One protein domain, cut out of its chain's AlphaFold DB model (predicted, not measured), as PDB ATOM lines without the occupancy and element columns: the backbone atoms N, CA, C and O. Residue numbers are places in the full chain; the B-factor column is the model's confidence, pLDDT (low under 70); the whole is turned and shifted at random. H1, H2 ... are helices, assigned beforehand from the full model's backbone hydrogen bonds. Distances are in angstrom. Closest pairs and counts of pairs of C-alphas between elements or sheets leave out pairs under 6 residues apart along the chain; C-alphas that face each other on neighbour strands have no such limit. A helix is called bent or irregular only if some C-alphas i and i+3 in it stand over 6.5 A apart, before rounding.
ATOM      1  N   ARG A 740     157.792  18.056   6.729       85.00
ATOM      2  CA  ARG A 740     157.505  19.232   7.561       85.00
ATOM      3  C   ARG A 740     156.297  20.024   7.053       85.00
ATOM      4  O   ARG A 740     155.527  20.507   7.873       85.00
ATOM      5  N   ALA A 741     156.119  20.132   5.734       84.19
ATOM      6  CA  ALA A 741     154.964  20.810   5.145       84.19
ATOM      7  C   ALA A 741     153.658  20.062   5.450       84.19
ATOM      8  O   ALA A 741     152.722  20.676   5.948       84.19
ATOM      9  N   ILE A 742     153.628  18.736   5.262       85.12
ATOM     10  CA  ILE A 742     152.457  17.912   5.608       85.12
ATOM     11  C   ILE A 742     152.206  17.901   7.118       85.12
ATOM     12  O   ILE A 742     151.068  18.021   7.554       85.12
ATOM     13  N   TRP A 743     153.255  17.825   7.941       87.00
ATOM     14  CA  TRP A 743     153.116  17.932   9.395       87.00
ATOM     15  C   TRP A 743     152.462  19.253   9.807       87.00
ATOM     16  O   TRP A 743     151.551  19.268  10.632       87.00
ATOM     17  N   HIS A 744     152.894  20.360   9.204       85.75
ATOM     18  CA  HIS A 744     152.303  21.667   9.450       85.75
ATOM     19  C   HIS A 744     150.860  21.750   8.923       85.75
ATOM     20  O   HIS A 744     149.996  22.265   9.619       85.75
ATOM     21  N   GLU A 745     150.557  21.187   7.752       85.06
ATOM     22  CA  GLU A 745     149.191  21.096   7.211       85.06
ATOM     23  C   GLU A 745     148.256  20.275   8.116       85.06
ATOM     24  O   GLU A 745     147.091  20.614   8.276       85.06
ATOM     25  N   VAL A 746     148.739  19.212   8.756       86.62
ATOM     26  CA  VAL A 746     147.895  18.335   9.582       86.62
ATOM     27  C   VAL A 746     147.716  18.856  11.010       86.62
ATOM     28  O   VAL A 746     146.664  18.630  11.602       86.62
ATOM     29  N   PHE A 747     148.719  19.517  11.591       89.56
ATOM     30  CA  PHE A 747     148.727  19.838  13.027       89.56
ATOM     31  C   PHE A 747     148.826  21.331  13.355       89.56
ATOM     32  O   PHE A 747     148.708  21.697  14.526       89.56
ATOM     33  N   SER A 748     149.028  22.211  12.371       87.88
ATOM     34  CA  SER A 748     149.020  23.656  12.622       87.88
ATOM     35  C   SER A 748     147.607  24.163  12.875       87.88
ATOM     36  O   SER A 748     146.669  23.784  12.174       87.88
ATOM     37  N   ARG A 749     147.464  25.078  13.837       83.31
ATOM     38  CA  ARG A 749     146.201  25.787  14.118       83.31
ATOM     39  C   ARG A 749     145.724  26.645  12.937       83.31
ATOM     40  O   ARG A 749     144.545  26.940  12.835       83.31
ATOM     41  N   ARG A 750     146.634  27.005  12.022       81.44
ATOM     42  CA  ARG A 750     146.346  27.757  10.783       81.44
ATOM     43  C   ARG A 750     145.849  26.884   9.628       81.44
ATOM     44  O   ARG A 750     145.689  27.386   8.518       81.44
ATOM     45  N   SER A 751     145.651  25.587   9.857       82.06
ATOM     46  CA  SER A 751     145.168  24.671   8.831       82.06
ATOM     47  C   SER A 751     143.701  24.335   9.031       82.06
ATOM     48  O   SER A 751     143.320  23.807  10.075       82.06
ATOM     49  N   MET A 752     142.908  24.516   7.975       82.69
ATOM     50  CA  MET A 752     141.520  24.055   7.922       82.69
ATOM     51  C   MET A 752     141.412  22.526   8.061       82.69
ATOM     52  O   MET A 752     140.384  22.009   8.471       82.69
ATOM     53  N   SER A 753     142.483  21.784   7.751       83.50
ATOM     54  CA  SER A 753     142.532  20.319   7.851       83.50
ATOM     55  C   SER A 753     143.118  19.808   9.173       83.50
ATOM     56  O   SER A 753     143.497  18.633   9.252       83.50
ATOM     57  N   ASN A 754     143.193  20.650  10.210       91.31
ATOM     58  CA  ASN A 754     143.802  20.293  11.489       91.31
ATOM     59  C   ASN A 754     143.184  19.018  12.093       91.31
ATOM     60  O   ASN A 754     141.992  18.944  12.387       91.31
ATOM     61  N   PHE A 755     144.008  17.992  12.301       92.38
ATOM     62  CA  PHE A 755     143.557  16.705  12.822       92.38
ATOM     63  C   PHE A 755     142.965  16.817  14.231       92.38
ATOM     64  O   PHE A 755     141.953  16.179  14.507       92.38
ATOM     65  N   GLY A 756     143.592  17.599  15.112       92.81
ATOM     66  CA  GLY A 756     143.143  17.773  16.491       92.81
ATOM     67  C   GLY A 756     141.778  18.452  16.570       92.81
ATOM     68  O   GLY A 756     140.916  17.993  17.315       92.81
ATOM     69  N   ASP A 757     141.558  19.480  15.756       92.62
ATOM     70  CA  ASP A 757     140.308  20.243  15.746       92.62
ATOM     71  C   ASP A 757     139.158  19.401  15.187       92.62
ATOM     72  O   ASP A 757     138.139  19.223  15.856       92.62
ATOM     73  N   HIS A 758     139.364  18.729  14.047       94.31
ATOM     74  CA  HIS A 758     138.397  17.753  13.535       94.31
ATOM     75  C   HIS A 758     138.143  16.605  14.529       94.31
ATOM     76  O   HIS A 758     137.014  16.135  14.654       94.31
ATOM     77  N   TRP A 759     139.166  16.138  15.258       94.69
ATOM     78  CA  TRP A 759     139.002  15.083  16.262       94.69
ATOM     79  C   TRP A 759     138.107  15.522  17.422       94.69
ATOM     80  O   TRP A 759     137.241  14.750  17.842       94.69
ATOM     81  N   ARG A 760     138.298  16.749  17.927       94.69
ATOM     82  CA  ARG A 760     137.463  17.343  18.983       94.69
ATOM     83  C   ARG A 760     136.045  17.600  18.484       94.69
ATOM     84  O   ARG A 760     135.103  17.173  19.143       94.69
ATOM     85  N   PHE A 761     135.890  18.191  17.302       94.19
ATOM     86  CA  PHE A 761     134.586  18.438  16.680       94.19
ATOM     87  C   PHE A 761     133.776  17.141  16.520       94.19
ATOM     88  O   PHE A 761     132.637  17.045  16.967       94.19
ATOM     89  N   VAL A 762     134.399  16.083  15.986       93.31
ATOM     90  CA  VAL A 762     133.777  14.752  15.848       93.31
ATOM     91  C   VAL A 762     133.480  14.116  17.205       93.31
ATOM     92  O   VAL A 762     132.506  13.382  17.339       93.31
ATOM     93  N   ALA A 763     134.310  14.356  18.222       90.75
ATOM     94  CA  ALA A 763     134.039  13.857  19.566       90.75
ATOM     95  C   ALA A 763     132.757  14.457  20.158       90.75
ATOM     96  O   ALA A 763     132.053  13.733  20.856       90.75
ATOM     97  N   ARG A 764     132.486  15.736  19.871       89.00
ATOM     98  CA  ARG A 764     131.355  16.490  20.418       89.00
ATOM     99  C   ARG A 764     130.062  16.268  19.634       89.00
ATOM    100  O   ARG A 764     129.074  15.890  20.242       89.00
ATOM    101  N   HIS A 765     130.097  16.424  18.310       87.00
ATOM    102  CA  HIS A 765     128.880  16.514  17.491       87.00
ATOM    103  C   HIS A 765     128.592  15.293  16.618       87.00
ATOM    104  O   HIS A 765     127.468  15.119  16.158       87.00
ATOM    105  N   ALA A 766     129.580  14.429  16.347       84.00
ATOM    106  CA  ALA A 766     129.304  13.295  15.470       84.00
ATOM    107  C   ALA A 766     128.372  12.287  16.169       84.00
ATOM    108  O   ALA A 766     128.686  11.874  17.298       84.00
ATOM    109  N   PRO A 767     127.315  11.808  15.478       77.81
ATOM    110  CA  PRO A 767     126.464  10.732  15.972       77.81
ATOM    111  C   PRO A 767     127.282   9.496  16.358       77.81
ATOM    112  O   PRO A 767     128.290   9.176  15.708       77.81
ATOM    113  N   ASP A 768     126.846   8.777  17.395       73.94
ATOM    114  CA  ASP A 768     127.583   7.630  17.946       73.94
ATOM    115  C   ASP A 768     127.856   6.554  16.883       73.94
ATOM    116  O   ASP A 768     128.959   5.998  16.825       73.94
ATOM    117  N   GLU A 769     126.906   6.347  15.962       72.88
ATOM    118  CA  GLU A 769     127.025   5.407  14.840       72.88
ATOM    119  C   GLU A 769     128.199   5.717  13.888       72.88
ATOM    120  O   GLU A 769     128.794   4.806  13.297       72.88
ATOM    121  N   TYR A 770     128.593   6.988  13.751       79.25
ATOM    122  CA  TYR A 770     129.672   7.406  12.849       79.25
ATOM    123  C   TYR A 770     130.966   7.765  13.567       79.25
ATOM    124  O   TYR A 770     132.033   7.647  12.956       79.25
ATOM    125  N   ARG A 771     130.920   8.166  14.841       85.12
ATOM    126  CA  ARG A 771     132.056   8.758  15.568       85.12
ATOM    127  C   ARG A 771     133.350   7.956  15.423       85.12
ATOM    128  O   ARG A 771     134.376   8.487  14.993       85.12
ATOM    129  N   ASN A 772     133.306   6.654  15.701       85.88
ATOM    130  CA  ASN A 772     134.486   5.784  15.610       85.88
ATOM    131  C   ASN A 772     134.973   5.601  14.166       85.88
ATOM    132  O   ASN A 772     136.177   5.585  13.897       85.88
ATOM    133  N   ARG A 773     134.041   5.512  13.213       85.81
ATOM    134  CA  ARG A 773     134.356   5.384  11.788       85.81
ATOM    135  C   ARG A 773     135.018   6.650  11.245       85.81
ATOM    136  O   ARG A 773     135.974   6.541  10.477       85.81
ATOM    137  N   ILE A 774     134.539   7.828  11.636       90.25
ATOM    138  CA  ILE A 774     135.117   9.118  11.242       90.25
ATOM    139  C   ILE A 774     136.502   9.283  11.868       90.25
ATOM    140  O   ILE A 774     137.453   9.572  11.148       90.25
ATOM    141  N   ARG A 775     136.663   8.994  13.164       93.00
ATOM    142  CA  ARG A 775     137.978   8.989  13.832       93.00
ATOM    143  C   ARG A 775     138.985   8.097  13.110       93.00
ATOM    144  O   ARG A 775     140.101   8.524  12.822       93.00
ATOM    145  N   PHE A 776     138.572   6.889  12.727       89.50
ATOM    146  CA  PHE A 776     139.408   5.999  11.925       89.50
ATOM    147  C   PHE A 776     139.759   6.600  10.554       89.50
ATOM    148  O   PHE A 776     140.899   6.481  10.102       89.50
ATOM    149  N   ARG A 777     138.816   7.278   9.882       89.19
ATOM    150  CA  ARG A 777     139.103   7.996   8.628       89.19
ATOM    151  C   ARG A 777     140.094   9.131   8.814       89.19
ATOM    152  O   ARG A 777     140.970   9.256   7.968       89.19
ATOM    153  N   LEU A 778     139.979   9.920   9.880       92.25
ATOM    154  CA  LEU A 778     140.914  11.004  10.175       92.25
ATOM    155  C   LEU A 778     142.332  10.451  10.348       92.25
ATOM    156  O   LEU A 778     143.254  10.931   9.697       92.25
ATOM    157  N   VAL A 779     142.500   9.369  11.120       91.94
ATOM    158  CA  VAL A 779     143.803   8.692  11.271       91.94
ATOM    159  C   VAL A 779     144.309   8.185   9.923       91.94
ATOM    160  O   VAL A 779     145.456   8.421   9.546       91.94
ATOM    161  N   LYS A 780     143.443   7.523   9.151       88.88
ATOM    162  CA  LYS A 780     143.788   7.027   7.818       88.88
ATOM    163  C   LYS A 780     144.175   8.155   6.857       88.88
ATOM    164  O   LYS A 780     145.078   7.931   6.057       88.88
ATOM    165  N   ARG A 781     143.524   9.325   6.916       89.56
ATOM    166  CA  ARG A 781     143.858  10.518   6.118       89.56
ATOM    167  C   ARG A 781     145.279  10.965   6.429       89.56
ATOM    168  O   ARG A 781     146.097  10.985   5.523       89.56
ATOM    169  N   VAL A 782     145.598  11.162   7.710       90.56
ATOM    170  CA  VAL A 782     146.946  11.549   8.157       90.56
ATOM    171  C   VAL A 782     148.003  10.550   7.681       90.56
ATOM    172  O   VAL A 782     149.002  10.934   7.078       90.56
ATOM    173  N   VAL A 783     147.768   9.247   7.875       89.56
ATOM    174  CA  VAL A 783     148.693   8.204   7.399       89.56
ATOM    175  C   VAL A 783     148.818   8.220   5.872       89.56
ATOM    176  O   VAL A 783     149.918   8.039   5.350       89.56
ATOM    177  N   ALA A 784     147.723   8.440   5.141       87.19
ATOM    178  CA  ALA A 784     147.732   8.536   3.685       87.19
ATOM    179  C   ALA A 784     148.518   9.758   3.196       87.19
ATOM    180  O   ALA A 784     149.324   9.601   2.284       87.19
ATOM    181  N   ASP A 785     148.351  10.927   3.815       87.12
ATOM    182  CA  ASP A 785     149.101  12.138   3.475       87.12
ATOM    183  C   ASP A 785     150.605  11.915   3.672       87.12
ATOM    184  O   ASP A 785     151.390  12.113   2.743       87.12
ATOM    185  N   PHE A 786     151.024  11.371   4.819       88.94
ATOM    186  CA  PHE A 786     152.435  11.043   5.037       88.94
ATOM    187  C   PHE A 786     152.955   9.956   4.082       88.94
ATOM    188  O   PHE A 786     154.095  10.039   3.626       88.94
ATOM    189  N   THR A 787     152.137   8.963   3.726       88.19
ATOM    190  CA  THR A 787     152.551   7.869   2.830       88.19
ATOM    191  C   THR A 787     152.654   8.307   1.373       88.19
ATOM    192  O   THR A 787     153.602   7.946   0.682       88.19
ATOM    193  N   LEU A 788     151.655   9.029   0.871       86.06
ATOM    194  CA  LEU A 788     151.489   9.304  -0.557       86.06
ATOM    195  C   LEU A 788     152.127  10.630  -0.963       86.06
ATOM    196  O   LEU A 788     152.596  10.751  -2.094       86.06
ATOM    197  N   ARG A 789     152.166  11.609  -0.052       84.81
ATOM    198  CA  ARG A 789     152.613  12.971  -0.359       84.81
ATOM    199  C   ARG A 789     154.016  13.267   0.148       84.81
ATOM    200  O   ARG A 789     154.549  14.290  -0.245       84.81
ATOM    201  N   THR A 790     154.661  12.399   0.936       85.38
ATOM    202  CA  THR A 790     156.021  12.668   1.448       85.38
ATOM    203  C   THR A 790     157.065  11.624   1.023       85.38
ATOM    204  O   THR A 790     156.729  10.490   0.659       85.38
ATOM    205  N   PRO A 791     158.370  11.953   1.100       83.88
ATOM    206  CA  PRO A 791     159.452  10.976   0.949       83.88
ATOM    207  C   PRO A 791     159.459   9.880   2.028       83.88
ATOM    208  O   PRO A 791     160.063   8.831   1.820       83.88
TER     209      PRO A 791
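This is residues 740 to 791 of the 935 residues of the protein "Putative glycosyl/methyltransferase hybrid protein" of Rhizobium etli (strain CFN 42 / ATCC 51251) (UniProt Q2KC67). One long helix, H3, lies alongside two shorter helices, H1 and H2, that follow one another end to end in a broken row, so that the whole is a flat hairpin of two rows. The loop of residues 748 to 754 breaks the row of H1 and H2, and the turn at residues 766 and 767 leads from H2 back into H3. The printed part has 52 residues with three named helices, in the order H1, H2, H3, and no named strand; the class is all helix. It is only just compact, close to loose, with a radius of gyration of the C-alphas of 11.7 A, and spans 36 by 22 by 10 A.

H3, residues 768 to 789, and H2, residues 755 to 765, form a helical hairpin. They touch, closest at the C-alphas of Val 762 and Arg 771, 6.2 A apart, and run opposite ways at a shallow tilt of 11 degrees. H1, residues 740 to 747, touches H3 at residues 782 to 789 alone. The closest C-alphas of H1 and H3 are those of Ile 742 and Phe 786, 6.9 A apart, and the two helices run opposite ways at a shallow tilt of 8 degrees. H1 and H2 only just touch, and only at the corner by their link, with 3 pairs of C-alphas within 8 A; the closest are those of Val 746 and Phe 755, 5.7 A apart. They run the same way at a shallow tilt of 15 degrees. In H1 and H2 every O i to N i+4 pair is within hydrogen-bond range; in H3, 16 of 18 are.

H3 is 31.5 A long, from C-alpha 768 at (127.583, 7.630, 17.946) to C-alpha 789 at (152.613, 12.971, -0.359). It is irregular: C-alphas 769 and 772 are 7.5 A apart. H2 measures 15.4 A from C-alpha 755 to C-alpha 765. H1 measures 10.4 A and begins at C-alpha 740, (157.505, 19.232, 7.561).

The outline is flat, and the two C-alphas farthest apart, those of Asp 768 and Pro 791, are 36.3 A from each other. The printed part has no cut. The link from H2 to H3 is tight and that from H1 to H2 is short. The mean pLDDT of the printed part is 87.3, and no printed residue is under 70.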